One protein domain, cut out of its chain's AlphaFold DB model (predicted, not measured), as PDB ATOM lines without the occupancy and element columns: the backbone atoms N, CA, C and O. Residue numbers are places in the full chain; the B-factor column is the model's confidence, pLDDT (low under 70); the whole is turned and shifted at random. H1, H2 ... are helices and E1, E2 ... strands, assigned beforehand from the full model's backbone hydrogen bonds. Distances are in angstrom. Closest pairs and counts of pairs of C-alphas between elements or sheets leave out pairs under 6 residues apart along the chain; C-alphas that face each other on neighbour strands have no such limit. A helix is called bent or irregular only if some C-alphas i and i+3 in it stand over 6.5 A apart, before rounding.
ATOM      1  N   GLN A 248     119.448  84.663  63.973       89.31
ATOM      2  CA  GLN A 248     118.004  84.840  63.905       89.31
ATOM      3  C   GLN A 248     117.697  86.328  63.961       89.31
ATOM      4  O   GLN A 248     118.168  87.023  64.856       89.31
ATOM      5  N   TYR A 249     116.895  86.802  63.016       90.38
ATOM      6  CA  TYR A 249     116.454  88.192  62.966       90.38
ATOM      7  C   TYR A 249     114.973  88.303  63.305       90.38
ATOM      8  O   TYR A 249     114.201  87.387  63.036       90.38
ATOM      9  N   TYR A 250     114.537  89.411  63.890       90.44
ATOM     10  CA  TYR A 250     113.112  89.649  64.098       90.44
ATOM     11  C   TYR A 250     112.757  91.124  63.896       90.44
ATOM     12  O   TYR A 250     113.557  91.997  64.242       90.44
ATOM     13  N   PRO A 251     111.579  91.407  63.314       89.00
ATOM     14  CA  PRO A 251     111.102  92.762  63.138       89.00
ATOM     15  C   PRO A 251     110.417  93.274  64.412       89.00
ATOM     16  O   PRO A 251     109.767  92.517  65.133       89.00
ATOM     17  N   VAL A 252     110.514  94.575  64.644       87.12
ATOM     18  CA  VAL A 252     109.767  95.339  65.642       87.12
ATOM     19  C   VAL A 252     109.131  96.507  64.910       87.12
ATOM     20  O   VAL A 252     109.830  97.298  64.281       87.12
ATOM     21  N   THR A 253     107.808  96.595  64.962       86.56
ATOM     22  CA  THR A 253     107.068  97.695  64.347       86.56
ATOM     23  C   THR A 253     106.856  98.795  65.375       86.56
ATOM     24  O   THR A 253     106.357  98.523  66.468       86.56
ATOM     25  N   ILE A 254     107.243 100.019  65.031       83.19
ATOM     26  CA  ILE A 254     107.107 101.202  65.877       83.19
ATOM     27  C   ILE A 254     106.246 102.224  65.127       83.19
ATOM     28  O   ILE A 254     106.616 102.597  64.010       83.19
ATOM     29  N   PRO A 255     105.118 102.669  65.705       82.38
ATOM     30  CA  PRO A 255     104.256 103.660  65.080       82.38
ATOM     31  C   PRO A 255     104.924 105.032  65.103       82.38
ATOM     32  O   PRO A 255     105.425 105.478  66.134       82.38
ATOM     33  N   LEU A 256     104.921 105.699  63.955       77.50
ATOM     34  CA  LEU A 256     105.580 106.977  63.716       77.50
ATOM     35  C   LEU A 256     104.546 108.031  63.405       77.50
ATOM     36  O   LEU A 256     103.725 107.870  62.501       77.50
ATOM     37  N   GLN A 257     104.628 109.143  64.114       78.81
ATOM     38  CA  GLN A 257     103.839 110.317  63.833       78.81
ATOM     39  C   GLN A 257     104.617 111.219  62.883       78.81
ATOM     40  O   GLN A 257     105.623 111.828  63.252       78.81
ATOM     41  N   VAL A 258     104.140 111.310  61.644       75.00
ATOM     42  CA  VAL A 258     104.748 112.185  60.643       75.00
ATOM     43  C   VAL A 258     103.849 113.389  60.422       75.00
ATOM     44  O   VAL A 258     102.688 113.242  60.032       75.00
ATOM     45  N   SER A 259     104.388 114.588  60.637       70.56
ATOM     46  CA  SER A 259     103.734 115.820  60.205       70.56
ATOM     47  C   SER A 259     104.309 116.269  58.869       70.56
ATOM     48  O   SER A 259     105.516 116.169  58.618       70.56
ATOM     49  N   LYS A 260     103.440 116.778  57.998       70.44
ATOM     50  CA  LYS A 260     103.820 117.281  56.677       70.44
ATOM     51  C   LYS A 260     103.398 118.740  56.536       70.44
ATOM     52  O   LYS A 260     102.294 119.114  56.922       70.44
ATOM     53  N   ASN A 261     104.269 119.562  55.958       63.56
ATOM     54  CA  ASN A 261     103.941 120.904  55.489       63.56
ATOM     55  C   ASN A 261     103.891 120.888  53.954       63.56
ATOM     56  O   ASN A 261     104.920 120.966  53.279       63.56
ATOM     57  N   GLY A 262     102.693 120.715  53.394       67.25
ATOM     58  CA  GLY A 262     102.520 120.490  51.959       67.25
ATOM     59  C   GLY A 262     103.122 119.150  51.525       67.25
ATOM     60  O   GLY A 262     102.718 118.101  52.016       67.25
ATOM     61  N   GLN A 263     104.085 119.183  50.600       56.41
ATOM     62  CA  GLN A 263     104.778 117.984  50.105       56.41
ATOM     63  C   GLN A 263     106.032 117.618  50.915       56.41
ATOM     64  O   GLN A 263     106.632 116.580  50.652       56.41
ATOM     65  N   THR A 264     106.423 118.439  51.895       56.44
ATOM     66  CA  THR A 264     107.650 118.245  52.678       56.44
ATOM     67  C   THR A 264     107.322 117.727  54.073       56.44
ATOM     68  O   THR A 264     106.383 118.194  54.719       56.44
ATOM     69  N   VAL A 265     108.113 116.778  54.569       65.75
ATOM     70  CA  VAL A 265     108.033 116.306  55.958       65.75
ATOM     71  C   VAL A 265     108.532 117.398  56.889       65.75
ATOM     72  O   VAL A 265     109.657 117.865  56.742       65.75
ATOM     73  N   SER A 266     107.690 117.810  57.833       64.06
ATOM     74  CA  SER A 266     107.993 118.876  58.785       64.06
ATOM     75  C   SER A 266     108.341 118.368  60.178       64.06
ATOM     76  O   SER A 266     108.982 119.094  60.919       64.06
ATOM     77  N   SER A 267     107.966 117.149  60.560       67.69
ATOM     78  CA  SER A 267     108.503 116.490  61.754       67.69
ATOM     79  C   SER A 267     108.250 114.990  61.710       67.69
ATOM     80  O   SER A 267     107.289 114.528  61.091       67.69
ATOM     81  N   LEU A 268     109.102 114.242  62.406       74.00
ATOM     82  CA  LEU A 268     108.941 112.819  62.673       74.00
ATOM     83  C   LEU A 268     109.076 112.606  64.178       74.00
ATOM     84  O   LEU A 268     110.114 112.950  64.745       74.00
ATOM     85  N   ASP A 269     108.036 112.064  64.798       75.88
ATOM     86  CA  ASP A 269     108.001 111.751  66.224       75.88
ATOM     87  C   ASP A 269     107.639 110.279  66.443       75.88
ATOM     88  O   ASP A 269     106.826 109.717  65.706       75.88
ATOM     89  N   ALA A 270     108.269 109.644  67.430       76.81
ATOM     90  CA  ALA A 270     107.899 108.309  67.887       76.81
ATOM     91  C   ALA A 270     108.506 107.994  69.260       76.81
ATOM     92  O   ALA A 270     109.593 108.452  69.619       76.81
ATOM     93  N   SER A 271     107.863 107.091  69.997       79.12
ATOM     94  CA  SER A 271     108.332 106.564  71.284       79.12
ATOM     95  C   SER A 271     109.395 105.462  71.122       79.12
ATOM     96  O   SER A 271     109.361 104.432  71.796       79.12
ATOM     97  N   TRP A 272     110.375 105.651  70.228       77.00
ATOM     98  CA  TRP A 272     111.361 104.620  69.863       77.00
ATOM     99  C   TRP A 272     112.052 103.997  71.079       77.00
ATOM    100  O   TRP A 272     112.176 102.779  71.179       77.00
ATOM    101  N   LEU A 273     112.505 104.846  72.007       73.75
ATOM    102  CA  LEU A 273     113.197 104.434  73.226       73.75
ATOM    103  C   LEU A 273     112.355 103.464  74.053       73.75
ATOM    104  O   LEU A 273     112.871 102.438  74.493       73.75
ATOM    105  N   GLU A 274     111.072 103.766  74.230       80.50
ATOM    106  CA  GLU A 274     110.139 102.907  74.957       80.50
ATOM    107  C   GLU A 274     110.022 101.546  74.267       80.50
ATOM    108  O   GLU A 274     110.213 100.508  74.902       80.50
ATOM    109  N   HIS A 275     109.824 101.554  72.948       81.62
ATOM    110  CA  HIS A 275     109.660 100.332  72.171       81.62
ATOM    111  C   HIS A 275     110.928  99.473  72.108       81.62
ATOM    112  O   HIS A 275     110.838  98.250  72.141       81.62
ATOM    113  N   MET A 276     112.116 100.076  72.027       81.62
ATOM    114  CA  MET A 276     113.361  99.337  71.789       81.62
ATOM    115  C   MET A 276     114.107  98.941  73.061       81.62
ATOM    116  O   MET A 276     114.903  97.999  73.025       81.62
ATOM    117  N   SER A 277     113.852  99.611  74.188       81.31
ATOM    118  CA  SER A 277     114.563  99.349  75.448       81.31
ATOM    119  C   SER A 277     114.476  97.886  75.875       81.31
ATOM    120  O   SER A 277     115.473  97.296  76.288       81.31
ATOM    121  N   ASP A 278     113.313  97.257  75.720       83.44
ATOM    122  CA  ASP A 278     113.123  95.842  76.045       83.44
ATOM    123  C   ASP A 278     113.960  94.912  75.172       83.44
ATOM    124  O   ASP A 278     114.488  93.912  75.663       83.44
ATOM    125  N   HIS A 279     114.104  95.240  73.891       84.56
ATOM    126  CA  HIS A 279     114.881  94.445  72.948       84.56
ATOM    127  C   HIS A 279     116.372  94.524  73.265       84.56
ATOM    128  O   HIS A 279     117.030  93.487  73.358       84.56
ATOM    129  N   PHE A 280     116.880  95.722  73.550       83.06
ATOM    130  CA  PHE A 280     118.261  95.923  73.982       83.06
ATOM    131  C   PHE A 280     118.553  95.281  75.347       83.06
ATOM    132  O   PHE A 280     119.588  94.633  75.511       83.06
ATOM    133  N   ARG A 281     117.635  95.375  76.322       81.69
ATOM    134  CA  ARG A 281     117.788  94.711  77.633       81.69
ATOM    135  C   ARG A 281     117.855  93.191  77.517       81.69
ATOM    136  O   ARG A 281     118.588  92.551  78.263       81.69
ATOM    137  N   LYS A 282     117.137  92.614  76.550       82.31
ATOM    138  CA  LYS A 282     117.203  91.184  76.207       82.31
ATOM    139  C   LYS A 282     118.454  90.815  75.393       82.31
ATOM    140  O   LYS A 282     118.578  89.665  74.987       82.31
ATOM    141  N   GLY A 283     119.361  91.768  75.151       80.00
ATOM    142  CA  GLY A 283     120.606  91.602  74.396       80.00
ATOM    143  C   GLY A 283     120.443  91.668  72.875       80.00
ATOM    144  O   GLY A 283     121.389  91.373  72.150       80.00
ATOM    145  N   GLY A 284     119.261  92.041  72.379       83.38
ATOM    146  CA  GLY A 284     119.030  92.251  70.956       83.38
ATOM    147  C   GLY A 284     119.912  93.371  70.410       83.38
ATOM    148  O   GLY A 284     120.120  94.392  71.070       83.38
ATOM    149  N   VAL A 285     120.418  93.183  69.195       83.88
ATOM    150  CA  VAL A 285     121.226  94.185  68.488       83.88
ATOM    151  C   VAL A 285     120.408  94.713  67.324       83.88
ATOM    152  O   VAL A 285     119.975  93.934  66.480       83.88
ATOM    153  N   LEU A 286     120.170  96.021  67.282       84.94
ATOM    154  CA  LEU A 286     119.490  96.639  66.151       84.94
ATOM    155  C   LEU A 286     120.435  96.638  64.944       84.94
ATOM    156  O   LEU A 286     121.530  97.173  65.025       84.94
ATOM    157  N   VAL A 287     120.016  96.027  63.838       83.69
ATOM    158  CA  VAL A 287     120.843  95.890  62.627       83.69
ATOM    159  C   VAL A 287     120.423  96.885  61.563       83.69
ATOM    160  O   VAL A 287     121.264  97.533  60.948       83.69
ATOM    161  N   ASN A 288     119.117  97.007  61.322       82.50
ATOM    162  CA  ASN A 288     118.601  97.960  60.351       82.50
ATOM    163  C   ASN A 288     117.182  98.426  60.676       82.50
ATOM    164  O   ASN A 288     116.466  97.754  61.412       82.50
ATOM    165  N   ALA A 289     116.766  99.544  60.089       78.00
ATOM    166  CA  ALA A 289     115.411 100.063  60.150       78.00
ATOM    167  C   ALA A 289     114.922 100.458  58.747       78.00
ATOM    168  O   ALA A 289     115.692 100.945  57.919       78.00
ATOM    169  N   VAL A 290     113.639 100.230  58.478       72.56
ATOM    170  CA  VAL A 290     112.979 100.518  57.201       72.56
ATOM    171  C   VAL A 290     111.726 101.337  57.463       72.56
ATOM    172  O   VAL A 290     110.918 100.990  58.322       72.56
ATOM    173  N   PHE A 291     111.542 102.397  56.679       69.75
ATOM    174  CA  PHE A 291     110.404 103.304  56.780       69.75
ATOM    175  C   PHE A 291     109.785 103.496  55.401       69.75
ATOM    176  O   PHE A 291     110.506 103.716  54.427       69.75
ATOM    177  N   GLN A 292     108.460 103.424  55.318       59.84
ATOM    178  CA  GLN A 292     107.713 103.755  54.107       59.84
ATOM    179  C   GLN A 292     106.867 104.981  54.388       59.84
ATOM    180  O   GLN A 292     105.768 104.868  54.919       59.84
ATOM    181  N   LEU A 293     107.372 106.165  54.054       57.47
ATOM    182  CA  LEU A 293     106.571 107.362  54.206       57.47
ATOM    183  C   LEU A 293     105.666 107.538  52.983       57.47
ATOM    184  O   LEU A 293     106.150 107.783  51.882       57.47
ATOM    185  N   GLY A 294     104.354 107.379  53.174       47.03
ATOM    186  CA  GLY A 294     103.371 107.423  52.088       47.03
ATOM    187  C   GLY A 294     103.426 108.715  51.263       47.03
ATOM    188  O   GLY A 294     103.683 109.799  51.799       47.03
ATOM    189  N   MET A 295     103.155 108.600  49.959       46.97
ATOM    190  CA  MET A 295     103.116 109.726  49.018       46.97
ATOM    191  C   MET A 295     102.076 110.781  49.444       46.97
ATOM    192  O   MET A 295     101.106 110.480  50.128       46.97
ATOM    193  N   ALA A 296     102.309 112.028  49.026       42.69
ATOM    194  CA  ALA A 296     101.731 113.303  49.481       42.69
ATOM    195  C   ALA A 296     100.190 113.479  49.600       42.69
ATOM    196  O   ALA A 296      99.755 114.606  49.826       42.69
ATOM    197  N   ASN A 297      99.361 112.440  49.476       46.38
ATOM    198  CA  ASN A 297      97.902 112.587  49.416       46.38
ATOM    199  C   ASN A 297      97.142 112.136  50.676       46.38
ATOM    200  O   ASN A 297      95.961 112.455  50.794       46.38
ATOM    201  N   ASP A 298      97.795 111.490  51.643       43.50
ATOM    202  CA  ASP A 298      97.111 110.989  52.840       43.50
ATOM    203  C   ASP A 298      97.340 111.893  54.051       43.50
ATOM    204  O   ASP A 298      98.240 111.659  54.849       43.50
ATOM    205  N   SER A 299      96.473 112.898  54.204       47.69
ATOM    206  CA  SER A 299      96.261 113.716  55.414       47.69
ATOM    207  C   SER A 299      97.478 114.474  55.997       47.69
ATOM    208  O   SER A 299      98.632 114.072  55.925       47.69
ATOM    209  N   PHE A 300      97.217 115.627  56.619       48.09
ATOM    210  CA  PHE A 300      98.255 116.510  57.180       48.09
ATOM    211  C   PHE A 300      99.034 115.900  58.372       48.09
ATOM    212  O   PHE A 300     100.105 116.397  58.724       48.09
ATOM    213  N   TYR A 301      98.520 114.810  58.954       51.69
ATOM    214  CA  TYR A 301      99.125 114.032  60.035       51.69
ATOM    215  C   TYR A 301      98.872 112.545  59.778       51.69
ATOM    216  O   TYR A 301      97.751 112.071  59.955       51.69
ATOM    217  N   GLY A 302      99.903 111.817  59.353       63.00
ATOM    218  CA  GLY A 302      99.811 110.382  59.094       63.00
ATOM    219  C   GLY A 302     100.547 109.591  60.167       63.00
ATOM    220  O   GLY A 302     101.725 109.850  60.416       63.00
ATOM    221  N   LEU A 303      99.869 108.619  60.782       65.44
ATOM    222  CA  LEU A 303     100.549 107.533  61.485       65.44
ATOM    223  C   LEU A 303     101.108 106.575  60.429       65.44
ATOM    224  O   LEU A 303     100.384 106.130  59.540       65.44
ATOM    225  N   THR A 304     102.402 106.304  60.485       73.19
ATOM    226  CA  THR A 304     103.103 105.377  59.589       73.19
ATOM    227  C   THR A 304     103.922 104.421  60.431       73.19
ATOM    228  O   THR A 304     104.488 104.830  61.430       73.19
ATOM    229  N   ASP A 305     104.036 103.166  60.024       77.00
ATOM    230  CA  ASP A 305     104.819 102.184  60.762       77.00
ATOM    231  C   ASP A 305     106.281 102.152  60.293       77.00
ATOM    232  O   ASP A 305     106.579 102.015  59.103       77.00
ATOM    233  N   GLY A 306     107.209 102.256  61.244       77.44
ATOM    234  CA  GLY A 306     108.628 101.982  61.048       77.44
ATOM    235  C   GLY A 306     108.975 100.563  61.472       77.44
ATOM    236  O   GLY A 306     108.558 100.115  62.537       77.44
ATOM    237  N   VAL A 307     109.756  99.853  60.663       81.69
ATOM    238  CA  VAL A 307     110.125  98.457  60.924       81.69
ATOM    239  C   VAL A 307     111.601  98.357  61.260       81.69
ATOM    240  O   VAL A 307     112.459  98.636  60.429       81.69
ATOM    241  N   PHE A 308     111.892  97.883  62.464       84.38
ATOM    242  CA  PHE A 308     113.230  97.722  63.025       84.38
ATOM    243  C   PHE A 308     113.605  96.258  63.040       84.38
ATOM    244  O   PHE A 308     112.810  95.423  63.443       84.38
ATOM    245  N   ILE A 309     114.816  95.932  62.626       86.81
ATOM    246  CA  ILE A 309     115.277  94.561  62.457       86.81
ATOM    247  C   ILE A 309     116.369  94.313  63.478       86.81
ATOM    248  O   ILE A 309     117.453  94.889  63.391       86.81
ATOM    249  N   PHE A 310     116.081  93.432  64.425       87.88
ATOM    250  CA  PHE A 310     117.011  93.048  65.473       87.88
ATOM    251  C   PHE A 310     117.644  91.692  65.173       87.88
ATOM    252  O   PHE A 310     116.953  90.758  64.775       87.88
ATOM    253  N   GLU A 311     118.946  91.571  65.416       89.44
ATOM    254  CA  GLU A 311     119.643  90.299  65.599       89.44
ATOM    255  C   GLU A 311     119.322  89.786  67.013       89.44
ATOM    256  O   GLU A 311     119.511  90.488  68.012       89.44
ATOM    257  N   ALA A 312     118.775  88.574  67.099       86.75
ATOM    258  CA  ALA A 312     118.459  87.914  68.355       86.75
ATOM    259  C   ALA A 312     119.716  87.349  69.021       86.75
ATOM    260  O   ALA A 312     120.649  86.890  68.361       86.75
ATOM    261  N   VAL A 313     119.696  87.312  70.352       79.75
ATOM    262  CA  VAL A 313     120.728  86.633  71.136       79.75
ATOM    263  C   VAL A 313     120.640  85.130  70.897       79.75
ATOM    264  O   VAL A 313     119.574  84.532  71.048       79.75
ATOM    265  N   SER A 314     121.769  84.503  70.558       69.06
ATOM    266  CA  SER A 314     121.849  83.044  70.486       69.06
ATOM    267  C   SER A 314     121.573  82.434  71.862       69.06
ATOM    268  O   SER A 314     122.200  82.801  72.856       69.06
ATOM    269  N   THR A 315     120.665  81.461  71.922       58.41
ATOM    270  CA  THR A 315     120.284  80.753  73.159       58.41
ATOM    271  C   THR A 315     121.470  80.067  73.851       58.41
ATOM    272  O   THR A 315     121.459  79.888  75.072       58.41
ATOM    273  N   GLU A 316     122.522  79.741  73.099       55.81
ATOM    274  CA  GLU A 316     123.729  79.067  73.587       55.81
ATOM    275  C   GLU A 316     124.714  79.999  74.317       55.81
ATOM    276  O   GLU A 316     125.448  79.539  75.191       55.81
ATOM    277  N   ASP A 317     124.714  81.302  74.005       52.62
ATOM    278  CA  ASP A 317     125.661  82.299  74.546       52.62
ATOM    279  C   ASP A 317     125.099  83.109  75.732       52.62
ATOM    280  O   ASP A 317     125.750  84.022  76.253       52.62
ATOM    281  N   SER A 318     123.926  82.705  76.231       51.97
ATOM    282  CA  SER A 318     123.170  83.335  77.327       51.97
ATOM    283  C   SER A 318     123.938  83.527  78.643       51.97
ATOM    284  O   SER A 318     123.505  84.288  79.503       51.97
ATOM    285  N   LYS A 319     125.099  82.878  78.819       52.00
ATOM    286  CA  LYS A 319     125.954  83.042  80.008       52.00
ATOM    287  C   LYS A 319     126.851  84.283  79.969       52.00
ATOM    288  O   LYS A 319     127.435  84.617  80.994       52.00
ATOM    289  N   THR A 320     126.986  84.947  78.818       52.22
ATOM    290  CA  THR A 320     127.865  86.126  78.655       52.22
ATOM    291  C   THR A 320     127.171  87.348  78.070       52.22
ATOM    292  O   THR A 320     127.791  88.406  77.974       52.22
ATOM    293  N   THR A 321     125.895  87.243  77.689       53.22
ATOM    294  CA  THR A 321     125.159  88.371  77.117       53.22
ATOM    295  C   THR A 321     124.736  89.329  78.226       53.22
ATOM    296  O   THR A 321     123.632  89.261  78.760       53.22
ATOM    297  N   GLN A 322     125.657  90.208  78.615       55.53
ATOM    298  CA  GLN A 322     125.343  91.370  79.431       55.53
ATOM    299  C   GLN A 322     124.414  92.255  78.592       55.53
ATOM    300  O   GLN A 322     124.820  92.772  77.551       55.53
ATOM    301  N   GLY A 323     123.143  92.342  78.992       57.91
ATOM    302  CA  GLY A 323     122.219  93.319  78.423       57.91
ATOM    303  C   GLY A 323     122.823  94.721  78.529       57.91
ATOM    304  O   GLY A 323     123.674  94.977  79.379       57.91
ATOM    305  N   TYR A 324     122.425  95.625  77.640       63.44
ATOM    306  CA  TYR A 324     122.957  96.985  77.682       63.44
ATOM    307  C   TYR A 324     122.515  97.689  78.978       63.44
ATOM    308  O   TYR A 324     121.319  97.826  79.227       63.44
ATOM    309  N   ASP A 325     123.480  98.155  79.779       50.66
ATOM    310  CA  ASP A 325     123.228  98.881  81.039       50.66
ATOM    311  C   ASP A 325     122.741 100.328  80.796       50.66
ATOM    312  O   ASP A 325     122.114 100.940  81.660       50.66
ATOM    313  N   ALA A 326     123.004 100.874  79.603       50.34
ATOM    314  CA  ALA A 326     122.499 102.159  79.136       50.34
ATOM    315  C   ALA A 326     122.346 102.147  77.608       50.34
ATOM    316  O   ALA A 326     123.190 101.605  76.893       50.34
TER     317      ALA A 326
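This is residues 248 to 326 of the 358 residues of the protein "(mimic poison frog) hypothetical protein" of Ranitomeya imitator (mimic poison frog) (UniProt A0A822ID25). A long, narrow sheet of four strands, curled like part of a barrel, has its two long strands E1 and E4 side by side in the middle, and one short helix, H1, over one face. E2 pairs with the later part of E1 at one end of the rod, E3 pairs with residues 306 to 311 of E4 toward the other, and a tail of residues 312 to 326 runs on with no named element. The printed part has 79 residues, with E1, E2, H1, E3 and E4 along the chain; the sheet order is E2 E1 E4 E3, all antiparallel, and the class is mixed, helices and strands. The whole is loose, with a radius of gyration of the C-alphas of 15.9 A and spans of 52 by 23 by 13 A.

The inner strands E1, residues 249 to 261, and E4, residues 301 to 311, are antiparallel at 155 degrees; N 252 and O 308 are 2.7 A apart, within hydrogen-bond range. Edge strand E2, residues 264 to 269, forms a hairpin with E1, with N 259 and O 267 at 2.9 A. Edge strand E3, residues 285 to 291, forms a hairpin with E4, with N 309 and O 288 at 2.7 A. E2 and E3 are apart. H1, residues 272 to 281, is on the sheet at a height of 8.6 A, over E4 and along the strands, at 11 degrees to E4 on the local plane; its closest C-alphas to E4 are those of His 279 and Phe 310, 7.9 A apart. H1 is irregular, but only just: C-alphas 275 and 278 are 6.9 A apart. In H1, 4 of 6 O i to N i+4 pairs are within hydrogen-bond range.

E1 spans 35.8 A from C-alpha 249 at (116.454, 88.192, 62.966) to C-alpha 261 at (103.941, 120.904, 55.489); E4 spans 31.9 A and ends with C-alpha 311 at (119.643, 90.299, 65.599). E3 measures 18.4 A, E2 15.0 A and H1 14.1 A.

The C-alphas farthest apart, of Gly 262 and Lys 319, are 52.3 A apart. The printed part has no cut and no long link. Mean pLDDT of the printed part is 70.8; residues 261 to 267, 291 to 303 and 314 to 326 are under 70.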